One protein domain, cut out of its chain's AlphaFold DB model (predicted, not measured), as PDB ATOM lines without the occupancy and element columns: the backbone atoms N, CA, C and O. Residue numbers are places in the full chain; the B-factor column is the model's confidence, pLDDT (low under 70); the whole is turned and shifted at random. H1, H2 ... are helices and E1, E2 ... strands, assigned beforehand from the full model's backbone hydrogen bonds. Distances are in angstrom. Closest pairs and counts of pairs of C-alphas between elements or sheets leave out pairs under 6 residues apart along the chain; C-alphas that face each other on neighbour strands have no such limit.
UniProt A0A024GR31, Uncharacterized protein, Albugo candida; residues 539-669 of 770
ATOM      1  N   TYR A 539     133.365 185.980 148.704       89.56
ATOM      2  CA  TYR A 539     134.264 186.260 149.822       89.56
ATOM      3  C   TYR A 539     135.280 185.135 150.009       89.56
ATOM      4  O   TYR A 539     134.939 184.034 150.427       89.56
ATOM      5  N   VAL A 540     136.552 185.421 149.745       92.50
ATOM      6  CA  VAL A 540     137.678 184.529 150.064       92.50
ATOM      7  C   VAL A 540     138.589 185.238 151.058       92.50
ATOM      8  O   VAL A 540     139.212 186.251 150.717       92.50
ATOM      9  N   LEU A 541     138.647 184.717 152.281       92.94
ATOM     10  CA  LEU A 541     139.286 185.346 153.431       92.94
ATOM     11  C   LEU A 541     140.621 184.672 153.770       92.94
ATOM     12  O   LEU A 541     140.765 183.450 153.714       92.94
ATOM     13  N   ALA A 542     141.588 185.470 154.209       91.94
ATOM     14  CA  ALA A 542     142.809 185.016 154.864       91.94
ATOM     15  C   ALA A 542     142.946 185.685 156.238       91.94
ATOM     16  O   ALA A 542     142.435 186.774 156.457       91.94
ATOM     17  N   THR A 543     143.667 185.061 157.175       93.06
ATOM     18  CA  THR A 543     143.864 185.620 158.530       93.06
ATOM     19  C   THR A 543     145.334 185.898 158.840       93.06
ATOM     20  O   THR A 543     146.197 185.063 158.526       93.06
ATOM     21  N   SER A 544     145.603 186.994 159.551       90.88
ATOM     22  CA  SER A 544     146.916 187.404 160.069       90.88
ATOM     23  C   SER A 544     146.809 187.851 161.529       90.88
ATOM     24  O   SER A 544     145.877 188.550 161.880       90.88
ATOM     25  N   SER A 545     147.751 187.473 162.398       88.12
ATOM     26  CA  SER A 545     147.798 187.952 163.800       88.12
ATOM     27  C   SER A 545     146.537 187.702 164.658       88.12
ATOM     28  O   SER A 545     146.335 188.374 165.667       88.12
ATOM     29  N   LEU A 546     145.699 186.725 164.286       90.94
ATOM     30  CA  LEU A 546     144.526 186.292 165.062       90.94
ATOM     31  C   LEU A 546     144.871 185.139 166.021       90.94
ATOM     32  O   LEU A 546     145.624 184.220 165.665       90.94
ATOM     33  N   SER A 547     144.243 185.140 167.200       91.44
ATOM     34  CA  SER A 547     144.267 184.024 168.154       91.44
ATOM     35  C   SER A 547     143.559 182.777 167.596       91.44
ATOM     36  O   SER A 547     142.832 182.843 166.602       91.44
ATOM     37  N   LYS A 548     143.753 181.607 168.230       89.19
ATOM     38  CA  LYS A 548     143.058 180.364 167.832       89.19
ATOM     39  C   LYS A 548     141.534 180.530 167.878       89.19
ATOM     40  O   LYS A 548     140.854 180.123 166.941       89.19
ATOM     41  N   THR A 549     141.024 181.185 168.921       93.38
ATOM     42  CA  THR A 549     139.595 181.467 169.093       93.38
ATOM     43  C   THR A 549     139.075 182.387 167.993       93.38
ATOM     44  O   THR A 549     138.096 182.052 167.339       93.38
ATOM     45  N   GLN A 550     139.783 183.484 167.701       94.06
ATOM     46  CA  GLN A 550     139.388 184.412 166.637       94.06
ATOM     47  C   GLN A 550     139.368 183.733 165.264       94.06
ATOM     48  O   GLN A 550     138.428 183.920 164.501       94.06
ATOM     49  N   LYS A 551     140.360 182.887 164.949       91.25
ATOM     50  CA  LYS A 551     140.366 182.099 163.700       91.25
ATOM     51  C   LYS A 551     139.164 181.159 163.599       91.25
ATOM     52  O   LYS A 551     138.614 181.009 162.513       91.25
ATOM     53  N   SER A 552     138.750 180.552 164.712       92.56
ATOM     54  CA  SER A 552     137.529 179.740 164.764       92.56
ATOM     55  C   SER A 552     136.286 180.576 164.457       92.56
ATOM     56  O   SER A 552     135.423 180.119 163.716       92.56
ATOM     57  N   THR A 553     136.213 181.811 164.963       95.00
ATOM     58  CA  THR A 553     135.119 182.744 164.655       95.00
ATOM     59  C   THR A 553     135.096 183.140 163.177       95.00
ATOM     60  O   THR A 553     134.027 183.179 162.581       95.00
ATOM     61  N   VAL A 554     136.256 183.366 162.545       94.56
ATOM     62  CA  VAL A 554     136.314 183.614 161.089       94.56
ATOM     63  C   VAL A 554     135.784 182.412 160.308       94.56
ATOM     64  O   VAL A 554     134.999 182.585 159.381       94.56
ATOM     65  N   LYS A 555     136.164 181.189 160.702       92.94
ATOM     66  CA  LYS A 555     135.652 179.963 160.074       92.94
ATOM     67  C   LYS A 555     134.128 179.854 160.209       92.94
ATOM     68  O   LYS A 555     133.457 179.580 159.223       92.94
ATOM     69  N   GLN A 556     133.595 180.136 161.397       93.81
ATOM     70  CA  GLN A 556     132.152 180.165 161.639       93.81
ATOM     71  C   GLN A 556     131.441 181.206 160.758       93.81
ATOM     72  O   GLN A 556     130.374 180.920 160.226       93.81
ATOM     73  N   ALA A 557     132.027 182.393 160.574       94.38
ATOM     74  CA  ALA A 557     131.468 183.417 159.693       94.38
ATOM     75  C   ALA A 557     131.436 182.972 158.227       94.38
ATOM     76  O   ALA A 557     130.416 183.143 157.571       94.38
ATOM     77  N   CYS A 558     132.506 182.343 157.732       93.31
ATOM     78  CA  CYS A 558     132.533 181.749 156.392       93.31
ATOM     79  C   CYS A 558     131.425 180.700 156.194       93.31
ATOM     80  O   CYS A 558     130.730 180.728 155.181       93.31
ATOM     81  N   GLU A 559     131.233 179.807 157.172       92.56
ATOM     82  CA  GLU A 559     130.192 178.768 157.136       92.56
ATOM     83  C   GLU A 559     128.772 179.354 157.210       92.56
ATOM     84  O   GLU A 559     127.872 178.860 156.536       92.56
ATOM     85  N   ALA A 560     128.566 180.407 158.008       92.25
ATOM     86  CA  ALA A 560     127.250 180.997 158.247       92.25
ATOM     87  C   ALA A 560     126.810 182.008 157.175       92.25
ATOM     88  O   ALA A 560     125.628 182.072 156.851       92.25
ATOM     89  N   LEU A 561     127.737 182.814 156.650       94.06
ATOM     90  CA  LEU A 561     127.443 183.955 155.769       94.06
ATOM     91  C   LEU A 561     127.826 183.705 154.304       94.06
ATOM     92  O   LEU A 561     127.540 184.531 153.441       94.06
ATOM     93  N   GLY A 562     128.478 182.576 154.016       87.19
ATOM     94  CA  GLY A 562     128.997 182.246 152.694       87.19
ATOM     95  C   GLY A 562     130.341 182.921 152.423       87.19
ATOM     96  O   GLY A 562     130.426 184.129 152.210       87.19
ATOM     97  N   GLY A 563     131.405 182.120 152.410       87.81
ATOM     98  CA  GLY A 563     132.755 182.521 152.027       87.81
ATOM     99  C   GLY A 563     133.762 181.394 152.253       87.81
ATOM    100  O   GLY A 563     133.483 180.439 152.972       87.81
ATOM    101  N   ASP A 564     134.953 181.522 151.677       87.94
ATOM    102  CA  ASP A 564     136.020 180.525 151.774       87.94
ATOM    103  C   ASP A 564     137.177 181.024 152.637       87.94
ATOM    104  O   ASP A 564     137.732 182.099 152.401       87.94
ATOM    105  N   LEU A 565     137.616 180.215 153.602       86.56
ATOM    106  CA  LEU A 565     138.794 180.516 154.414       86.56
ATOM    107  C   LEU A 565     140.043 179.838 153.834       86.56
ATOM    108  O   LEU A 565     140.182 178.615 153.888       86.56
ATOM    109  N   LYS A 566     141.010 180.629 153.353       80.62
ATOM    110  CA  LYS A 566     142.325 180.131 152.914       80.62
ATOM    111  C   LYS A 566     143.383 180.318 154.003       80.62
ATOM    112  O   LYS A 566     143.636 181.411 154.507       80.62
ATOM    113  N   HIS A 567     144.065 179.225 154.358       59.31
ATOM    114  CA  HIS A 567     145.113 179.237 155.388       59.31
ATOM    115  C   HIS A 567     146.446 179.847 154.912       59.31
ATOM    116  O   HIS A 567     147.198 180.402 155.727       59.31
ATOM    117  N   LYS A 568     146.722 179.794 153.603       53.41
ATOM    118  CA  LYS A 568     147.912 180.357 152.952       53.41
ATOM    119  C   LYS A 568     147.497 181.383 151.899       53.41
ATOM    120  O   LYS A 568     146.525 181.162 151.186       53.41
ATOM    121  N   LEU A 569     148.252 182.481 151.816       52.47
ATOM    122  CA  LEU A 569     148.204 183.389 150.663       52.47
ATOM    123  C   LEU A 569     148.995 182.816 149.472       52.47
ATOM    124  O   LEU A 569     148.863 183.307 148.363       52.47
ATOM    125  N   GLU A 570     149.780 181.758 149.689       40.62
ATOM    126  CA  GLU A 570     150.643 181.123 148.691       40.62
ATOM    127  C   GLU A 570     149.962 179.931 148.004       40.62
ATOM    128  O   GLU A 570     149.342 179.087 148.665       40.62
ATOM    129  N   GLY A 571     150.128 179.849 146.680       34.34
ATOM    130  CA  GLY A 571     149.915 178.633 145.898       34.34
ATOM    131  C   GLY A 571     150.926 177.536 146.260       34.34
ATOM    132  O   GLY A 571     151.960 177.789 146.875       34.34
ATOM    133  N   GLY A 572     150.593 176.288 145.925       29.72
ATOM    134  CA  GLY A 572     151.425 175.114 146.197       29.72
ATOM    135  C   GLY A 572     152.825 175.165 145.564       29.72
ATOM    136  O   GLY A 572     153.118 175.970 144.684       29.72
ATOM    137  N   LYS A 573     153.681 174.255 146.037       33.34
ATOM    138  CA  LYS A 573     155.152 174.226 145.946       33.34
ATOM    139  C   LYS A 573     155.828 174.240 144.559       33.34
ATOM    140  O   LYS A 573     157.040 174.090 144.533       33.34
ATOM    141  N   GLU A 574     155.141 174.456 143.441       32.62
ATOM    142  CA  GLU A 574     155.786 174.423 142.107       32.62
ATOM    143  C   GLU A 574     155.409 175.575 141.161       32.62
ATOM    144  O   GLU A 574     155.830 175.606 140.011       32.62
ATOM    145  N   SER A 575     154.703 176.598 141.643       30.38
ATOM    146  CA  SER A 575     154.582 177.876 140.934       30.38
ATOM    147  C   SER A 575     154.141 178.939 141.934       30.38
ATOM    148  O   SER A 575     152.996 178.935 142.383       30.38
ATOM    149  N   LEU A 576     155.053 179.834 142.330       38.25
ATOM    150  CA  LEU A 576     154.798 180.935 143.273       38.25
ATOM    151  C   LEU A 576     153.996 182.071 142.608       38.25
ATOM    152  O   LEU A 576     154.360 183.241 142.675       38.25
ATOM    153  N   SER A 577     152.883 181.719 141.963       33.72
ATOM    154  CA  SER A 577     151.801 182.654 141.698       33.72
ATOM    155  C   SER A 577     150.844 182.596 142.883       33.72
ATOM    156  O   SER A 577     150.333 181.543 143.274       33.72
ATOM    157  N   ILE A 578     150.625 183.743 143.512       44.88
ATOM    158  CA  ILE A 578     149.503 183.898 144.424       44.88
ATOM    159  C   ILE A 578     148.245 183.666 143.604       44.88
ATOM    160  O   ILE A 578     148.041 184.287 142.561       44.88
ATOM    161  N   SER A 579     147.401 182.756 144.079       46.72
ATOM    162  CA  SER A 579     146.034 182.669 143.595       46.72
ATOM    163  C   SER A 579     145.394 184.023 143.894       46.72
ATOM    164  O   SER A 579     145.120 184.335 145.052       46.72
ATOM    165  N   SER A 580     145.158 184.821 142.850       55.59
ATOM    166  CA  SER A 580     144.464 186.121 142.848       55.59
ATOM    167  C   SER A 580     143.048 186.085 143.443       55.59
ATOM    168  O   SER A 580     142.301 187.049 143.329       55.59
ATOM    169  N   SER A 581     142.655 184.969 144.058       74.69
ATOM    170  CA  SER A 581     141.329 184.733 144.588       74.69
ATOM    171  C   SER A 581     141.117 185.331 145.972       74.69
ATOM    172  O   SER A 581     139.969 185.420 146.372       74.69
ATOM    173  N   VAL A 582     142.165 185.617 146.765       87.81
ATOM    174  CA  VAL A 582     141.965 186.146 148.129       87.81
ATOM    175  C   VAL A 582     141.510 187.595 148.045       87.81
ATOM    176  O   VAL A 582     142.230 188.462 147.561       87.81
ATOM    177  N   THR A 583     140.307 187.830 148.551       90.31
ATOM    178  CA  THR A 583     139.629 189.129 148.494       90.31
ATOM    179  C   THR A 583     139.869 189.971 149.743       90.31
ATOM    180  O   THR A 583     139.993 191.187 149.633       90.31
ATOM    181  N   HIS A 584     139.996 189.326 150.910       93.62
ATOM    182  CA  HIS A 584     140.110 190.010 152.196       93.62
ATOM    183  C   HIS A 584     141.188 189.387 153.087       93.62
ATOM    184  O   HIS A 584     141.272 188.163 153.239       93.62
ATOM    185  N   LEU A 585     141.974 190.239 153.740       95.56
ATOM    186  CA  LEU A 585     142.868 189.873 154.827       95.56
ATOM    187  C   LEU A 585     142.293 190.377 156.153       95.56
ATOM    188  O   LEU A 585     142.237 191.578 156.398       95.56
ATOM    189  N   ILE A 586     141.942 189.444 157.034       96.69
ATOM    190  CA  ILE A 586     141.458 189.725 158.384       96.69
ATOM    191  C   ILE A 586     142.645 189.791 159.339       96.69
ATOM    192  O   ILE A 586     143.424 188.834 159.442       96.69
ATOM    193  N   THR A 587     142.772 190.896 160.067       95.38
ATOM    194  CA  THR A 587     143.847 191.101 161.044       95.38
ATOM    195  C   THR A 587     143.335 191.712 162.343       95.38
ATOM    196  O   THR A 587     142.204 192.176 162.426       95.38
ATOM    197  N   THR A 588     144.157 191.683 163.387       92.88
ATOM    198  CA  THR A 588     143.892 192.421 164.626       92.88
ATOM    199  C   THR A 588     144.500 193.817 164.537       92.88
ATOM    200  O   THR A 588     145.654 193.974 164.122       92.88
ATOM    201  N   SER A 589     143.735 194.828 164.940       89.69
ATOM    202  CA  SER A 589     144.207 196.205 165.052       89.69
ATOM    203  C   SER A 589     144.385 196.658 166.498       89.69
ATOM    204  O   SER A 589     143.775 196.137 167.433       89.69
ATOM    205  N   LYS A 590     145.234 197.668 166.673       82.81
ATOM    206  CA  LYS A 590     145.158 198.606 167.785       82.81
ATOM    207  C   LYS A 590     144.295 199.779 167.318       82.81
ATOM    208  O   LYS A 590     144.525 200.316 166.234       82.81
ATOM    209  N   SER A 591     143.276 200.114 168.103       69.06
ATOM    210  CA  SER A 591     142.404 201.261 167.841       69.06
ATOM    211  C   SER A 591     143.008 202.512 168.474       69.06
ATOM    212  O   SER A 591     143.234 202.536 169.681       69.06
ATOM    213  N   GLU A 592     143.261 203.536 167.665       58.62
ATOM    214  CA  GLU A 592     143.703 204.866 168.092       58.62
ATOM    215  C   GLU A 592     142.574 205.865 167.803       58.62
ATOM    216  O   GLU A 592     142.070 205.949 166.680       58.62
ATOM    217  N   ALA A 593     142.133 206.608 168.820       48.56
ATOM    218  CA  ALA A 593     141.110 207.636 168.648       48.56
ATOM    219  C   ALA A 593     141.754 208.928 168.116       48.56
ATOM    220  O   ALA A 593     142.568 209.546 168.804       48.56
ATOM    221  N   LEU A 594     141.379 209.348 166.902       48.22
ATOM    222  CA  LEU A 594     141.768 210.653 166.339       48.22
ATOM    223  C   LEU A 594     140.828 211.777 166.795       48.22
ATOM    224  O   LEU A 594     141.249 212.928 166.892       48.22
ATOM    225  N   SER A 595     139.571 211.443 167.104       40.22
ATOM    226  CA  SER A 595     138.537 212.344 167.629       40.22
ATOM    227  C   SER A 595     137.480 211.549 168.419       40.22
ATOM    228  O   SER A 595     137.555 210.323 168.501       40.22
ATOM    229  N   THR A 596     136.460 212.220 168.968       39.69
ATOM    230  CA  THR A 596     135.288 211.575 169.597       39.69
ATOM    231  C   THR A 596     134.435 210.745 168.627       39.69
ATOM    232  O   THR A 596     133.557 210.019 169.086       39.69
ATOM    233  N   THR A 597     134.674 210.822 167.312       42.72
ATOM    234  CA  THR A 597     133.852 210.167 166.278       42.72
ATOM    235  C   THR A 597     134.634 209.315 165.275       42.72
ATOM    236  O   THR A 597     134.008 208.575 164.521       42.72
ATOM    237  N   GLN A 598     135.975 209.363 165.257       52.88
ATOM    238  CA  GLN A 598     136.789 208.647 164.267       52.88
ATOM    239  C   GLN A 598     137.842 207.748 164.934       52.88
ATOM    240  O   GLN A 598     138.808 208.220 165.542       52.88
ATOM    241  N   ILE A 599     137.637 206.434 164.807       69.06
ATOM    242  CA  ILE A 599     138.555 205.391 165.279       69.06
ATOM    243  C   ILE A 599     139.431 204.968 164.105       69.06
ATOM    244  O   ILE A 599     138.926 204.436 163.116       69.06
ATOM    245  N   VAL A 600     140.741 205.160 164.226       81.75
ATOM    246  CA  VAL A 600     141.704 204.644 163.254       81.75
ATOM    247  C   VAL A 600     142.280 203.324 163.733       81.75
ATOM    248  O   VAL A 600     142.654 203.159 164.892       81.75
ATOM    249  N   ARG A 601     142.315 202.355 162.818       90.44
ATOM    250  CA  ARG A 601     142.727 200.978 163.086       90.44
ATOM    251  C   ARG A 601     144.057 200.701 162.414       90.44
ATOM    252  O   ARG A 601     144.171 200.837 161.198       90.44
ATOM    253  N   ARG A 602     145.057 200.297 163.200       92.81
ATOM    254  CA  ARG A 602     146.411 199.985 162.710       92.81
ATOM    255  C   ARG A 602     146.851 198.600 163.148       92.81
ATOM    256  O   ARG A 602     146.542 198.194 164.265       92.81
ATOM    257  N   CYS A 603     147.576 197.858 162.310       92.12
ATOM    258  CA  CYS A 603     147.974 196.477 162.622       92.12
ATOM    259  C   CYS A 603     149.494 196.242 162.622       92.12
ATOM    260  O   CYS A 603     150.282 197.076 162.192       92.12
ATOM    261  N   LYS A 604     149.939 195.078 163.109       90.81
ATOM    262  CA  LYS A 604     151.348 194.659 162.990       90.81
ATOM    263  C   LYS A 604     151.715 194.383 161.531       90.81
ATOM    264  O   LYS A 604     150.898 193.834 160.791       90.81
ATOM    265  N   ARG A 605     152.969 194.655 161.161       88.00
ATOM    266  CA  ARG A 605     153.526 194.221 159.874       88.00
ATOM    267  C   ARG A 605     153.766 192.716 159.902       88.00
ATOM    268  O   ARG A 605     154.582 192.217 160.669       88.00
ATOM    269  N   THR A 606     153.044 191.989 159.063       89.38
ATOM    270  CA  THR A 606     153.290 190.568 158.800       89.38
ATOM    271  C   THR A 606     153.553 190.374 157.315       89.38
ATOM    272  O   THR A 606     153.158 191.205 156.497       89.38
ATOM    273  N   ALA A 607     154.168 189.253 156.934       87.19
ATOM    274  CA  ALA A 607     154.317 188.914 155.518       87.19
ATOM    275  C   ALA A 607     152.965 188.898 154.785       87.19
ATOM    276  O   ALA A 607     152.869 189.365 153.659       87.19
ATOM    277  N   LYS A 608     151.897 188.446 155.456       89.62
ATOM    278  CA  LYS A 608     150.543 188.448 154.894       89.62
ATOM    279  C   LYS A 608     149.988 189.854 154.673       89.62
ATOM    280  O   LYS A 608     149.358 190.078 153.649       89.62
ATOM    281  N   TYR A 609     150.236 190.781 155.600       92.50
ATOM    282  CA  TYR A 609     149.875 192.193 155.443       92.50
ATOM    283  C   TYR A 609     150.592 192.827 154.246       92.50
ATOM    284  O   TYR A 609     149.944 193.386 153.370       92.50
ATOM    285  N   MET A 610     151.914 192.656 154.158       93.06
ATOM    286  CA  MET A 610     152.709 193.172 153.036       93.06
ATOM    287  C   MET A 610     152.288 192.552 151.701       93.06
ATOM    288  O   MET A 610     152.234 193.228 150.681       93.06
ATOM    289  N   MET A 611     151.921 191.272 151.713       90.62
ATOM    290  CA  MET A 611     151.392 190.594 150.538       90.62
ATOM    291  C   MET A 611     150.033 191.151 150.105       90.62
ATOM    292  O   MET A 611     149.802 191.382 148.923       90.62
ATOM    293  N   ALA A 612     149.134 191.399 151.058       92.56
ATOM    294  CA  ALA A 612     147.846 192.023 150.778       92.56
ATOM    295  C   ALA A 612     148.015 193.427 150.173       92.56
ATOM    296  O   ALA A 612     147.312 193.753 149.219       92.56
ATOM    297  N   LEU A 613     148.999 194.202 150.649       94.44
ATOM    298  CA  LEU A 613     149.389 195.480 150.046       94.44
ATOM    299  C   LEU A 613     149.911 195.332 148.613       94.44
ATOM    300  O   LEU A 613     149.590 196.166 147.778       94.44
ATOM    301  N   ALA A 614     150.684 194.295 148.288       92.62
ATOM    302  CA  ALA A 614     151.133 194.081 146.908       92.62
ATOM    303  C   ALA A 614     149.945 193.827 145.968       92.62
ATOM    304  O   ALA A 614     149.881 194.346 144.855       92.62
ATOM    305  N   HIS A 615     148.983 193.029 146.431       90.56
ATOM    306  CA  HIS A 615     147.869 192.548 145.623       90.56
ATOM    307  C   HIS A 615     146.639 193.464 145.599       90.56
ATOM    308  O   HIS A 615     145.715 193.172 144.838       90.56
ATOM    309  N   GLY A 616     146.602 194.533 146.399       92.06
ATOM    310  CA  GLY A 616     145.407 195.366 146.566       92.06
ATOM    311  C   GLY A 616     144.243 194.617 147.213       92.06
ATOM    312  O   GLY A 616     143.083 194.847 146.876       92.06
ATOM    313  N   THR A 617     144.549 193.672 148.105       92.75
ATOM    314  CA  THR A 617     143.555 192.923 148.882       92.75
ATOM    315  C   THR A 617     142.948 193.831 149.951       92.75
ATOM    316  O   THR A 617     143.669 194.592 150.591       92.75
ATOM    317  N   PHE A 618     141.644 193.714 150.205       94.06
ATOM    318  CA  PHE A 618     140.978 194.486 151.254       94.06
ATOM    319  C   PHE A 618     141.499 194.054 152.633       94.06
ATOM    320  O   PHE A 618     141.396 192.882 153.001       94.06
ATOM    321  N   ILE A 619     142.087 194.966 153.407       96.69
ATOM    322  CA  ILE A 619     142.664 194.642 154.720       96.69
ATOM    323  C   ILE A 619     141.734 195.173 155.804       96.69
ATOM    324  O   ILE A 619     141.618 196.382 155.961       96.69
ATOM    325  N   VAL A 620     141.093 194.290 156.568       96.50
ATOM    326  CA  VAL A 620     140.071 194.675 157.556       96.50
ATOM    327  C   VAL A 620     140.377 194.148 158.953       96.50
ATOM    328  O   VAL A 620     141.010 193.101 159.138       96.50
ATOM    329  N   ASP A 621     139.912 194.886 159.956       96.38
ATOM    330  CA  ASP A 621     139.990 194.479 161.354       96.38
ATOM    331  C   ASP A 621     139.032 193.322 161.678       96.38
ATOM    332  O   ASP A 621     137.943 193.198 161.117       96.38
ATOM    333  N   PHE A 622     139.408 192.489 162.649       96.62
ATOM    334  CA  PHE A 622     138.586 191.387 163.145       96.62
ATOM    335  C   PHE A 622     137.183 191.824 163.607       96.62
ATOM    336  O   PHE A 622     136.247 191.031 163.506       96.62
ATOM    337  N   ALA A 623     136.994 193.068 164.058       94.88
ATOM    338  CA  ALA A 623     135.676 193.604 164.395       94.88
ATOM    339  C   ALA A 623     134.681 193.551 163.222       94.88
ATOM    340  O   ALA A 623     133.484 193.434 163.471       94.88
ATOM    341  N   TRP A 624     135.150 193.547 161.969       96.44
ATOM    342  CA  TRP A 624     134.297 193.351 160.791       96.44
ATOM    343  C   TRP A 624     133.606 191.982 160.792       96.44
ATOM    344  O   TRP A 624     132.421 191.874 160.483       96.44
ATOM    345  N   ILE A 625     134.323 190.932 161.208       97.50
ATOM    346  CA  ILE A 625     133.779 189.570 161.321       97.50
ATOM    347  C   ILE A 625     132.709 189.517 162.409       97.50
ATOM    348  O   ILE A 625     131.647 188.932 162.209       97.50
ATOM    349  N   VAL A 626     132.977 190.151 163.553       96.19
ATOM    350  CA  VAL A 626     132.028 190.213 164.674       96.19
ATOM    351  C   VAL A 626     130.764 190.973 164.270       96.19
ATOM    352  O   VAL A 626     129.661 190.493 164.522       96.19
ATOM    353  N   ALA A 627     130.916 192.121 163.608       94.94
ATOM    354  CA  ALA A 627     129.799 192.924 163.125       94.94
ATOM    355  C   ALA A 627     128.978 192.195 162.049       94.94
ATOM    356  O   ALA A 627     127.752 192.204 162.115       94.94
ATOM    357  N   SER A 628     129.639 191.499 161.118       96.75
ATOM    358  CA  SER A 628     128.968 190.721 160.068       96.75
ATOM    359  C   SER A 628     128.158 189.554 160.639       96.75
ATOM    360  O   SER A 628     127.003 189.345 160.272       96.75
ATOM    361  N   LEU A 629     128.724 188.820 161.604       95.06
ATOM    362  CA  LEU A 629     128.001 187.763 162.315       95.06
ATOM    363  C   LEU A 629     126.788 188.313 163.076       95.06
ATOM    364  O   LEU A 629     125.716 187.715 163.019       95.06
ATOM    365  N   ALA A 630     126.940 189.451 163.759       94.38
ATOM    366  CA  ALA A 630     125.846 190.090 164.490       94.38
ATOM    367  C   ALA A 630     124.722 190.583 163.561       94.38
ATOM    368  O   ALA A 630     123.552 190.520 163.931       94.38
ATOM    369  N   ALA A 631     125.069 191.040 162.356       94.25
ATOM    370  CA  ALA A 631     124.115 191.473 161.338       94.25
ATOM    371  C   ALA A 631     123.525 190.316 160.507       94.25
ATOM    372  O   ALA A 631     122.649 190.561 159.681       94.25
ATOM    373  N   ALA A 632     124.005 189.079 160.698       94.62
ATOM    374  CA  ALA A 632     123.683 187.910 159.875       94.62
ATOM    375  C   ALA A 632     123.923 188.114 158.359       94.62
ATOM    376  O   ALA A 632     123.305 187.447 157.532       94.62
ATOM    377  N   GLN A 633     124.833 189.022 157.995       95.38
ATOM    378  CA  GLN A 633     125.250 189.313 156.622       95.38
ATOM    379  C   GLN A 633     126.620 189.999 156.624       95.38
ATOM    380  O   GLN A 633     126.999 190.615 157.620       95.38
ATOM    381  N   TRP A 634     127.355 189.944 155.511       94.44
ATOM    382  CA  TRP A 634     128.576 190.740 155.352       94.44
ATOM    383  C   TRP A 634     128.231 192.233 155.393       94.44
ATOM    384  O   TRP A 634     127.495 192.723 154.537       94.44
ATOM    385  N   VAL A 635     128.719 192.943 156.413       94.69
ATOM    386  CA  VAL A 635     128.540 194.401 156.521       94.69
ATOM    387  C   VAL A 635     129.592 195.130 155.691       94.69
ATOM    388  O   VAL A 635     130.599 194.540 155.304       94.69
ATOM    389  N   ASP A 636     129.368 196.417 155.440       94.00
ATOM    390  CA  ASP A 636     130.305 197.258 154.696       94.00
ATOM    391  C   ASP A 636     131.724 197.222 155.294       94.00
ATOM    392  O   ASP A 636     131.924 197.385 156.503       94.00
ATOM    393  N   GLU A 637     132.703 196.964 154.428       94.56
ATOM    394  CA  GLU A 637     134.091 196.714 154.800       94.56
ATOM    395  C   GLU A 637     134.857 198.012 155.111       94.56
ATOM    396  O   GLU A 637     135.766 198.000 155.946       94.56
ATOM    397  N   GLU A 638     134.478 199.139 154.492       91.69
ATOM    398  CA  GLU A 638     135.211 200.416 154.573       91.69
ATOM    399  C   GLU A 638     135.328 200.931 156.010       91.69
ATOM    400  O   GLU A 638     136.394 201.363 156.452       91.69
ATOM    401  N   ASN A 639     134.261 200.775 156.793       90.44
ATOM    402  CA  ASN A 639     134.214 201.171 158.202       90.44
ATOM    403  C   ASN A 639     135.167 200.380 159.112       90.44
ATOM    404  O   ASN A 639     135.365 200.750 160.277       90.44
ATOM    405  N   TYR A 640     135.751 199.294 158.605       94.50
ATOM    406  CA  TYR A 640     136.655 198.397 159.318       94.50
ATOM    407  C   TYR A 640     138.007 198.239 158.615       94.50
ATOM    408  O   TYR A 640     138.826 197.436 159.075       94.50
ATOM    409  N   GLU A 641     138.256 198.991 157.538       95.50
ATOM    410  CA  GLU A 641     139.524 198.946 156.818       95.50
ATOM    411  C   GLU A 641     140.672 199.358 157.750       95.50
ATOM    412  O   GLU A 641     140.580 200.292 158.554       95.50
ATOM    413  N   ILE A 642     141.769 198.612 157.672       95.56
ATOM    414  CA  ILE A 642     143.009 198.961 158.348       95.56
ATOM    415  C   ILE A 642     143.591 200.171 157.634       95.56
ATOM    416  O   ILE A 642     143.845 200.136 156.436       95.56
ATOM    417  N   ALA A 643     143.849 201.232 158.384       93.19
ATOM    418  CA  ALA A 643     144.363 202.467 157.819       93.19
ATOM    419  C   ALA A 643     145.885 202.417 157.594       93.19
ATOM    420  O   ALA A 643     146.409 203.200 156.816       93.19
ATOM    421  N   GLY A 644     146.609 201.517 158.257       92.06
ATOM    422  CA  GLY A 644     148.058 201.373 158.116       92.06
ATOM    423  C   GLY A 644     148.628 200.395 159.136       92.06
ATOM    424  O   GLY A 644     147.890 199.725 159.864       92.06
ATOM    425  N   ASP A 645     149.950 200.313 159.224       91.44
ATOM    426  CA  ASP A 645     150.610 199.510 160.249       91.44
ATOM    427  C   ASP A 645     151.057 200.349 161.459       91.44
ATOM    428  O   ASP A 645     151.025 201.578 161.445       91.44
ATOM    429  N   ILE A 646     151.430 199.673 162.546       88.38
ATOM    430  CA  ILE A 646     151.862 200.316 163.799       88.38
ATOM    431  C   ILE A 646     153.332 200.762 163.789       88.38
ATOM    432  O   ILE A 646     153.782 201.345 164.765       88.38
ATOM    433  N   HIS A 647     154.097 200.440 162.744       82.44
ATOM    434  CA  HIS A 647     155.528 200.741 162.664       82.44
ATOM    435  C   HIS A 647     155.830 201.919 161.714       82.44
ATOM    436  O   HIS A 647     156.895 202.514 161.812       82.44
ATOM    437  N   SER A 648     154.912 202.272 160.804       81.81
ATOM    438  CA  SER A 648     154.957 203.479 159.960       81.81
ATOM    439  C   SER A 648     153.866 204.460 160.364       81.81
ATOM    440  O   SER A 648     152.745 204.024 160.578       81.81
ATOM    441  N   GLN A 649     154.140 205.770 160.377       81.44
ATOM    442  CA  GLN A 649     153.109 206.810 160.562       81.44
ATOM    443  C   GLN A 649     152.249 207.065 159.315       81.44
ATOM    444  O   GLN A 649     151.335 207.887 159.352       81.44
ATOM    445  N   VAL A 650     152.540 206.384 158.207       80.94
ATOM    446  CA  VAL A 650     151.790 206.537 156.962       80.94
ATOM    447  C   VAL A 650     150.454 205.810 157.052       80.94
ATOM    448  O   VAL A 650     150.380 204.634 157.413       80.94
ATOM    449  N   MET A 651     149.400 206.534 156.683       88.88
ATOM    450  CA  MET A 651     148.017 206.073 156.709       88.88
ATOM    451  C   MET A 651     147.431 206.056 155.291       88.88
ATOM    452  O   MET A 651     147.940 206.714 154.389       88.88
ATOM    453  N   GLY A 652     146.351 205.304 155.095       91.88
ATOM    454  CA  GLY A 652     145.612 205.195 153.836       91.88
ATOM    455  C   GLY A 652     146.203 204.217 152.820       91.88
ATOM    456  O   GLY A 652     145.557 203.943 151.815       91.88
ATOM    457  N   LYS A 653     147.385 203.638 153.070       94.12
ATOM    458  CA  LYS A 653     148.086 202.776 152.097       94.12
ATOM    459  C   LYS A 653     147.355 201.475 151.744       94.12
ATOM    460  O   LYS A 653     147.346 201.128 150.564       94.12
ATOM    461  N   PRO A 654     146.685 200.775 152.680       95.81
ATOM    462  CA  PRO A 654     145.811 199.659 152.318       95.81
ATOM    463  C   PRO A 654     144.691 200.056 151.345       95.81
ATOM    464  O   PRO A 654     144.528 199.405 150.313       95.81
ATOM    465  N   SER A 655     143.996 201.166 151.621       94.44
ATOM    466  CA  SER A 655     142.943 201.694 150.749       94.44
ATOM    467  C   SER A 655     143.500 202.135 149.393       94.44
ATOM    468  O   SER A 655     142.929 201.791 148.364       94.44
ATOM    469  N   GLU A 656     144.637 202.837 149.371       93.50
ATOM    470  CA  GLU A 656     145.329 203.266 148.149       93.50
ATOM    471  C   GLU A 656     145.682 202.067 147.262       93.50
ATOM    472  O   GLU A 656     145.313 202.033 146.091       93.50
ATOM    473  N   SER A 657     146.319 201.035 147.827       94.00
ATOM    474  CA  SER A 657     146.658 199.814 147.091       94.00
ATOM    475  C   SER A 657     145.421 199.122 146.511       94.00
ATOM    476  O   SER A 657     145.397 198.749 145.333       94.00
ATOM    477  N   ARG A 658     144.361 198.981 147.313       93.50
ATOM    478  CA  ARG A 658     143.098 198.378 146.874       93.50
ATOM    479  C   ARG A 658     142.447 199.176 145.747       93.50
ATOM    480  O   ARG A 658     142.035 198.590 144.747       93.50
ATOM    481  N   LEU A 659     142.341 200.496 145.894       90.44
ATOM    482  CA  LEU A 659     141.745 201.365 144.881       90.44
ATOM    483  C   LEU A 659     142.565 201.343 143.589       90.44
ATOM    484  O   LEU A 659     141.984 201.192 142.516       90.44
ATOM    485  N   ASN A 660     143.895 201.366 143.686       87.25
ATOM    486  CA  ASN A 660     144.779 201.226 142.531       87.25
ATOM    487  C   ASN A 660     144.548 199.890 141.813       87.25
ATOM    488  O   ASN A 660     144.415 199.868 140.588       87.25
ATOM    489  N   ARG A 661     144.418 198.778 142.550       89.62
ATOM    490  CA  ARG A 661     144.106 197.463 141.969       89.62
ATOM    491  C   ARG A 661     142.744 197.438 141.278       89.62
ATOM    492  O   ARG A 661     142.629 196.845 140.208       89.62
ATOM    493  N   LEU A 662     141.725 198.053 141.875       84.75
ATOM    494  CA  LEU A 662     140.379 198.131 141.295       84.75
ATOM    495  C   LEU A 662     140.352 198.977 140.017       84.75
ATOM    496  O   LEU A 662     139.675 198.607 139.063       84.75
ATOM    497  N   GLN A 663     141.094 200.083 139.994       85.38
ATOM    498  CA  GLN A 663     141.136 201.002 138.857       85.38
ATOM    499  C   GLN A 663     141.982 200.466 137.698       85.38
ATOM    500  O   GLN A 663     141.589 200.581 136.541       85.38
ATOM    501  N   THR A 664     143.144 199.878 137.995       85.56
ATOM    502  CA  THR A 664     144.129 199.474 136.975       85.56
ATOM    503  C   THR A 664     144.070 197.987 136.625       85.56
ATOM    504  O   THR A 664     144.590 197.570 135.592       85.56
ATOM    505  N   GLY A 665     143.490 197.157 137.496       83.25
ATOM    506  CA  GLY A 665     143.566 195.697 137.416       83.25
ATOM    507  C   GLY A 665     144.949 195.119 137.752       83.25
ATOM    508  O   GLY A 665     145.104 193.894 137.792       83.25
ATOM    509  N   GLN A 666     145.950 195.963 138.018       83.00
ATOM    510  CA  GLN A 666     147.339 195.560 138.233       83.00
ATOM    511  C   GLN A 666     147.693 195.517 139.723       83.00
ATOM    512  O   GLN A 666     147.092 196.191 140.554       83.00
ATOM    513  N   LYS A 667     148.632 194.635 140.081       87.12
ATOM    514  CA  LYS A 667     149.253 194.627 141.415       87.12
ATOM    515  C   LYS A 667     150.330 195.717 141.466       87.12
ATOM    516  O   LYS A 667     150.759 196.179 140.415       87.12
ATOM    517  N   SER A 668     150.780 196.080 142.662       89.00
ATOM    518  CA  SER A 668     151.918 196.990 142.802       89.00
ATOM    519  C   SER A 668     153.196 196.341 142.261       89.00
ATOM    520  O   SER A 668     153.508 195.198 142.596       89.00
ATOM    521  N   ASP A 669     153.938 197.089 141.453       90.06
ATOM    522  CA  ASP A 669     155.213 196.726 140.834       90.06
ATOM    523  C   ASP A 669     156.380 197.515 141.457       90.06
ATOM    524  O   ASP A 669     157.398 197.763 140.808       90.06
TER     525      ASP A 669
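What this domain is: This is residues 539 to 669 of the 770 residues of an uncharacterized protein of Albugo candida (UniProt A0A024GR31). A small twisted sheet of four parallel strands forms the middle of this domain, with H1 over one face and H2 over the other; H3 packs beside H1, and H4 beside H2. The hairpin E4 and E5 and the loop of residues 567 to 583 reach to opposite ends of the longest axis. The printed part has 131 residues with four named helices and six named strands, in the order E1 H1 E2 E3 E4 E5 H2 E6 H3 H4, a mixed class. The sheet order is E2 E1 E3 E6. The whole is compact, with a radius of gyration of the C-alphas of 14.4 A and spans of 50 by 34 by 27 A.

How they stand to each other: E1, residues 540 to 544, is an inner strand, parallel to E2, residues 564 to 566, with N 541 and O 564 2.8 A apart, and to E3, residues 584 to 587, with N 586 and O 542 2.8 A apart. E3 is parallel to E6, residues 618 to 621, with N 585 and O 618 2.8 A apart. From edge to edge the strands' lines turn by 89 degrees. H1, residues 548 to 561, has a height over the sheet of 9.6 A and lies over E1; E1, H1 and E2 form a strand-helix-strand unit, two parallel neighbour strands with a helix between, whose crossover is right-handed. H2, residues 607 to 615, is on the opposite face at a height over the sheet of 9.1 A, which makes three layers, helices on both faces. E4, residues 589 to 593, and E5, residues 599 to 603, are an antiparallel hairpin, with N 590 and O 602 2.8 A apart. H3, residues 623 to 631, touches H1 at a steep tilt of 40 degrees, the same way; their closest C-alphas are Ala 557 and Leu 629, 6.1 A. H4, residues 653 to 664, touches H2 at a shallow tilt of 33 degrees, only just short of steep, the same way; their closest C-alphas are Leu 613 and Ser 657, 5.9 A. H3 and H4 only graze the sheet. In all four helices every O i to N i+4 pair is within hydrogen-bond range.

Where its parts are: E1 begins with C-alpha 540 at (137.678, 184.529, 150.064) and measures 13.9 A. H1 measures 20.1 A, E2 6.4 A, E3 9.7 A, E4 12.4 A, E5 13.2 A, H2 12.4 A, E6 10.1 A and H3 12.1 A. H4, 16.0 A, ends with C-alpha 664 at (144.129, 199.474, 136.975).

The domain as a whole: The C-alphas of Glu 574 and Thr 596 are the two farthest apart, 50.6 A. The printed part has no cut. The links E2 to E3 and H3 to H4 are long. The mean pLDDT of the printed part is 83.3; residues 567 to 580 and 591 to 599 are under 70.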